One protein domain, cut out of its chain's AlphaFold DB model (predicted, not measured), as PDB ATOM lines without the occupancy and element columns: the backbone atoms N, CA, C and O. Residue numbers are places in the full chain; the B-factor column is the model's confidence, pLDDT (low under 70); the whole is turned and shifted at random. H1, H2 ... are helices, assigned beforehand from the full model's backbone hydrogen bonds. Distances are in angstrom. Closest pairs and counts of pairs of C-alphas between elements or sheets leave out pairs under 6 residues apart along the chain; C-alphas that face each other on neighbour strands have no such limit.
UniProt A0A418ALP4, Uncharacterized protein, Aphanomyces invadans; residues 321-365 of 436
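What this domain is: This is residues 321 to 365 of the 436 residues of an uncharacterized protein of Aphanomyces invadans (UniProt A0A418ALP4). A loose-limbed helical hairpin: the long helix H1 makes one side, and the shorter H2 folds back past the last residues of H1 after a long loop, residues 336 to 347. After H2, residues 357 to 365 form a tail without a named element. The printed part has 45 residues, with two named helices in the order H1, H2 and no named strand; the class is all helix. It is compact, with a radius of gyration of the C-alphas of 10.1 A, and spans 26 by 20 by 15 A.

Where its parts are: H1, residues 321 to 335, is 20.0 A long, beginning at C-alpha 321 (-42.824, 29.961, 24.529). H2, residues 348 to 356, is 12.1 A long and ends at C-alpha 356 (-56.728, 39.720, 30.067).

How they stand to each other: H1 touches H2 with residues 331 to 335 alone; the closest C-alphas, of Ile 335 and His 351, are 6.8 A apart. The two form a helical hairpin, running opposite ways at a tilt of 36 degrees, only just steep. In H1 and H2 every O i to N i+4 pair is within hydrogen-bond range.

The domain as a whole: The C-alphas farthest apart, of Gln 321 and Gly 347, are 27.8 A apart. The printed part has no cut. The link from H1 to H2, 12 residues, is long. The pLDDT is under 70 at residue 321 and residues 358 to 360.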
ATOM      1  N   GLN A 321     -42.909  29.584  23.120       69.31
ATOM      2  CA  GLN A 321     -42.824  29.961  24.529       69.31
ATOM      3  C   GLN A 321     -41.928  31.181  24.771       69.31
ATOM      4  O   GLN A 321     -42.193  31.944  25.698       69.31
ATOM      5  N   ILE A 322     -40.881  31.390  23.964       73.62
ATOM      6  CA  ILE A 322     -40.014  32.572  24.076       73.62
ATOM      7  C   ILE A 322     -40.773  33.816  23.625       73.62
ATOM      8  O   ILE A 322     -40.744  34.824  24.328       73.62
ATOM      9  N   VAL A 323     -41.505  33.722  22.511       75.00
ATOM     10  CA  VAL A 323     -42.360  34.804  22.000       75.00
ATOM     11  C   VAL A 323     -43.409  35.183  23.048       75.00
ATOM     12  O   VAL A 323     -43.472  36.339  23.458       75.00
ATOM     13  N   LEU A 324     -44.140  34.200  23.588       78.00
ATOM     14  CA  LEU A 324     -45.129  34.427  24.650       78.00
ATOM     15  C   LEU A 324     -44.507  35.020  25.919       78.00
ATOM     16  O   LEU A 324     -45.087  35.910  26.538       78.00
ATOM     17  N   ARG A 325     -43.322  34.551  26.327       81.25
ATOM     18  CA  ARG A 325     -42.619  35.090  27.499       81.25
ATOM     19  C   ARG A 325     -42.184  36.537  27.274       81.25
ATOM     20  O   ARG A 325     -42.301  37.336  28.197       81.25
ATOM     21  N   ASN A 326     -41.684  36.876  26.087       85.81
ATOM     22  CA  ASN A 326     -41.302  38.246  25.750       85.81
ATOM     23  C   ASN A 326     -42.520  39.167  25.694       85.81
ATOM     24  O   ASN A 326     -42.486  40.229  26.306       85.81
ATOM     25  N   ALA A 327     -43.620  38.731  25.080       87.81
ATOM     26  CA  ALA A 327     -44.859  39.499  25.078       87.81
ATOM     27  C   ALA A 327     -45.372  39.757  26.508       87.81
ATOM     28  O   ALA A 327     -45.630  40.904  26.865       87.81
ATOM     29  N   LYS A 328     -45.395  38.734  27.379       89.25
ATOM     30  CA  LYS A 328     -45.746  38.903  28.805       89.25
ATOM     31  C   LYS A 328     -44.830  39.895  29.523       89.25
ATOM     32  O   LYS A 328     -45.318  40.769  30.227       89.25
ATOM     33  N   LYS A 329     -43.514  39.823  29.292       91.56
ATOM     34  CA  LYS A 329     -42.558  40.792  29.855       91.56
ATOM     35  C   LYS A 329     -42.854  42.226  29.417       91.56
ATOM     36  O   LYS A 329     -42.748  43.123  30.243       91.56
ATOM     37  N   ILE A 330     -43.206  42.451  28.150       93.75
ATOM     38  CA  ILE A 330     -43.560  43.785  27.638       93.75
ATOM     39  C   ILE A 330     -44.852  44.279  28.307       93.75
ATOM     40  O   ILE A 330     -44.892  45.417  28.776       93.75
ATOM     41  N   VAL A 331     -45.872  43.419  28.425       94.12
ATOM     42  CA  VAL A 331     -47.126  43.741  29.130       94.12
ATOM     43  C   VAL A 331     -46.853  44.125  30.585       94.12
ATOM     44  O   VAL A 331     -47.290  45.186  31.022       94.12
ATOM     45  N   ASP A 332     -46.081  43.328  31.322       94.06
ATOM     46  CA  ASP A 332     -45.770  43.608  32.729       94.06
ATOM     47  C   ASP A 332     -44.890  44.850  32.915       94.06
ATOM     48  O   ASP A 332     -45.018  45.577  33.896       94.06
ATOM     49  N   LYS A 333     -43.982  45.120  31.975       95.81
ATOM     50  CA  LYS A 333     -43.048  46.246  32.072       95.81
ATOM     51  C   LYS A 333     -43.715  47.593  31.792       95.81
ATOM     52  O   LYS A 333     -43.310  48.586  32.400       95.81
ATOM     53  N   TYR A 334     -44.696  47.635  30.885       96.94
ATOM     54  CA  TYR A 334     -45.226  48.894  30.345       96.94
ATOM     55  C   TYR A 334     -46.745  49.058  30.426       96.94
ATOM     56  O   TYR A 334     -47.215  50.189  30.406       96.94
ATOM     57  N   ILE A 335     -47.529  47.983  30.484       94.31
ATOM     58  CA  ILE A 335     -48.992  48.059  30.331       94.31
ATOM     59  C   ILE A 335     -49.691  47.813  31.663       94.31
ATOM     60  O   ILE A 335     -50.530  48.607  32.075       94.31
ATOM     61  N   ASN A 336     -49.338  46.723  32.340       92.56
ATOM     62  CA  ASN A 336     -49.991  46.300  33.567       92.56
ATOM     63  C   ASN A 336     -49.731  47.311  34.693       92.56
ATOM     64  O   ASN A 336     -48.625  47.410  35.220       92.56
ATOM     65  N   GLN A 337     -50.776  48.033  35.097       91.19
ATOM     66  CA  GLN A 337     -50.691  49.076  36.123       91.19
ATOM     67  C   GLN A 337     -50.214  48.568  37.492       91.19
ATOM     68  O   GLN A 337     -49.726  49.361  38.292       91.19
ATOM     69  N   ALA A 338     -50.343  47.268  37.777       89.38
ATOM     70  CA  ALA A 338     -49.890  46.690  39.040       89.38
ATOM     71  C   ALA A 338     -48.373  46.435  39.084       89.38
ATOM     72  O   ALA A 338     -47.798  46.376  40.169       89.38
ATOM     73  N   THR A 339     -47.729  46.253  37.928       92.38
ATOM     74  CA  THR A 339     -46.319  45.831  37.830       92.38
ATOM     75  C   THR A 339     -45.427  46.859  37.135       92.38
ATOM     76  O   THR A 339     -44.239  46.955  37.458       92.38
ATOM     77  N   ALA A 340     -45.975  47.666  36.228       92.88
ATOM     78  CA  ALA A 340     -45.227  48.662  35.480       92.88
ATOM     79  C   ALA A 340     -44.801  49.836  36.374       92.88
ATOM     80  O   ALA A 340     -45.614  50.485  37.028       92.88
ATOM     81  N   ARG A 341     -43.506  50.179  36.340       91.88
ATOM     82  CA  ARG A 341     -42.966  51.350  37.059       91.88
ATOM     83  C   ARG A 341     -43.478  52.678  36.486       91.88
ATOM     84  O   ARG A 341     -43.609  53.651  37.222       91.88
ATOM     85  N   ALA A 342     -43.699  52.720  35.176       91.94
ATOM     86  CA  ALA A 342     -44.227  53.863  34.440       91.94
ATOM     87  C   ALA A 342     -45.199  53.324  33.373       91.94
ATOM     88  O   ALA A 342     -44.759  53.015  32.263       91.94
ATOM     89  N   PRO A 343     -46.477  53.098  33.733       93.81
ATOM     90  CA  PRO A 343     -47.449  52.512  32.821       93.81
ATOM     91  C   PRO A 343     -47.778  53.464  31.668       93.81
ATOM     92  O   PRO A 343     -47.860  54.681  31.841       93.81
ATOM     93  N   LEU A 344     -47.995  52.889  30.491       95.88
ATOM     94  CA  LEU A 344     -48.377  53.607  29.285       95.88
ATOM     95  C   LEU A 344     -49.800  54.175  29.404       95.88
ATOM     96  O   LEU A 344     -50.692  53.490  29.917       95.88
ATOM     97  N   PRO A 345     -50.055  55.389  28.883       94.00
ATOM     98  CA  PRO A 345     -51.369  56.028  28.917       94.00
ATOM     99  C   PRO A 345     -52.308  55.455  27.838       94.00
ATOM    100  O   PRO A 345     -52.748  56.167  26.941       94.00
ATOM    101  N   LEU A 346     -52.594  54.153  27.897       93.31
ATOM    102  CA  LEU A 346     -53.470  53.470  26.941       93.31
ATOM    103  C   LEU A 346     -54.951  53.663  27.292       93.31
ATOM    104  O   LEU A 346     -55.328  53.740  28.465       93.31
ATOM    105  N   GLY A 347     -55.816  53.664  26.273       91.94
ATOM    106  CA  GLY A 347     -57.263  53.665  26.480       91.94
ATOM    107  C   GLY A 347     -57.725  52.441  27.283       91.94
ATOM    108  O   GLY A 347     -57.270  51.324  27.043       91.94
ATOM    109  N   LYS A 348     -58.673  52.626  28.215       91.00
ATOM    110  CA  LYS A 348     -59.114  51.575  29.157       91.00
ATOM    111  C   LYS A 348     -59.490  50.253  28.475       91.00
ATOM    112  O   LYS A 348     -59.107  49.191  28.949       91.00
ATOM    113  N   ALA A 349     -60.210  50.313  27.353       92.12
ATOM    114  CA  ALA A 349     -60.623  49.117  26.618       92.12
ATOM    115  C   ALA A 349     -59.430  48.330  26.041       92.12
ATOM    116  O   ALA A 349     -59.424  47.103  26.106       92.12
ATOM    117  N   LEU A 350     -58.421  49.034  25.513       92.75
ATOM    118  CA  LEU A 350     -57.201  48.432  24.974       92.75
ATOM    119  C   LEU A 350     -56.311  47.883  26.093       92.75
ATOM    120  O   LEU A 350     -55.811  46.769  25.997       92.75
ATOM    121  N   HIS A 351     -56.160  48.627  27.190       93.25
ATOM    122  CA  HIS A 351     -55.452  48.143  28.374       93.25
ATOM    123  C   HIS A 351     -56.067  46.835  28.899       93.25
ATOM    124  O   HIS A 351     -55.370  45.834  29.069       93.25
ATOM    125  N   ASP A 352     -57.385  46.822  29.120       91.44
ATOM    126  CA  ASP A 352     -58.074  45.674  29.708       91.44
ATOM    127  C   ASP A 352     -58.018  44.441  28.802       91.44
ATOM    128  O   ASP A 352     -57.921  43.323  29.311       91.44
ATOM    129  N   SER A 353     -58.064  44.616  27.475       90.94
ATOM    130  CA  SER A 353     -57.909  43.497  26.543       90.94
ATOM    131  C   SER A 353     -56.494  42.922  26.595       90.94
ATOM    132  O   SER A 353     -56.339  41.711  26.716       90.94
ATOM    133  N   MET A 354     -55.459  43.765  26.607       90.31
ATOM    134  CA  MET A 354     -54.065  43.313  26.612       90.31
ATOM    135  C   MET A 354     -53.659  42.609  27.912       90.31
ATOM    136  O   MET A 354     -52.877  41.665  27.865       90.31
ATOM    137  N   VAL A 355     -54.206  43.022  29.061       89.81
ATOM    138  CA  VAL A 355     -53.930  42.377  30.359       89.81
ATOM    139  C   VAL A 355     -54.689  41.053  30.517       89.81
ATOM    140  O   VAL A 355     -54.182  40.125  31.147       89.81
ATOM    141  N   LYS A 356     -55.902  40.938  29.957       86.25
ATOM    142  CA  LYS A 356     -56.728  39.720  30.067       86.25
ATOM    143  C   LYS A 356     -56.334  38.625  29.076       86.25
ATOM    144  O   LYS A 356     -56.624  37.459  29.339       86.25
ATOM    145  N   THR A 357     -55.704  38.971  27.955       79.25
ATOM    146  CA  THR A 357     -55.305  37.989  26.939       79.25
ATOM    147  C   THR A 357     -54.205  37.065  27.470       79.25
ATOM    148  O   THR A 357     -53.044  37.450  27.594       79.25
ATOM    149  N   ALA A 358     -54.580  35.818  27.775       58.31
ATOM    150  CA  ALA A 358     -53.663  34.780  28.250       58.31
ATOM    151  C   ALA A 358     -52.998  33.986  27.108       58.31
ATOM    152  O   ALA A 358     -51.866  33.522  27.281       58.31
ATOM    153  N   ASP A 359     -53.665  33.897  25.950       60.00
ATOM    154  CA  ASP A 359     -53.298  33.046  24.814       60.00
ATOM    155  C   ASP A 359     -53.264  33.832  23.494       60.00
ATOM    156  O   ASP A 359     -54.055  34.749  23.287       60.00
ATOM    157  N   GLY A 360     -52.360  33.457  22.581       64.19
ATOM    158  CA  GLY A 360     -52.368  33.970  21.203       64.19
ATOM    159  C   GLY A 360     -51.803  35.383  21.007       64.19
ATOM    160  O   GLY A 360     -52.366  36.167  20.252       64.19
ATOM    161  N   MET A 361     -50.678  35.722  21.651       74.00
ATOM    162  CA  MET A 361     -49.953  36.973  21.367       74.00
ATOM    163  C   MET A 361     -49.172  36.837  20.054       74.00
ATOM    164  O   MET A 361     -48.036  36.371  20.028       74.00
ATOM    165  N   GLU A 362     -49.822  37.186  18.949       74.62
ATOM    166  CA  GLU A 362     -49.226  37.256  17.613       74.62
ATOM    167  C   GLU A 362     -48.331  38.499  17.438       74.62
ATOM    168  O   GLU A 362     -48.211  39.341  18.333       74.62
ATOM    169  N   LYS A 363     -47.667  38.636  16.282       77.06
ATOM    170  CA  LYS A 363     -46.774  39.780  16.013       77.06
ATOM    171  C   LYS A 363     -47.511  41.125  16.074       77.06
ATOM    172  O   LYS A 363     -46.954  42.103  16.557       77.06
ATOM    173  N   SER A 364     -48.773  41.158  15.654       83.81
ATOM    174  CA  SER A 364     -49.661  42.330  15.675       83.81
ATOM    175  C   SER A 364     -50.219  42.683  17.056       83.81
ATOM    176  O   SER A 364     -50.902  43.698  17.181       83.81
ATOM    177  N   PHE A 365     -49.937  41.894  18.100       88.56
ATOM    178  CA  PHE A 365     -50.556  42.061  19.421       88.56
ATOM    179  C   PHE A 365     -50.382  43.474  20.005       88.56
ATOM    180  O   PHE A 365     -51.305  44.020  20.605       88.56
TER     181      PHE A 365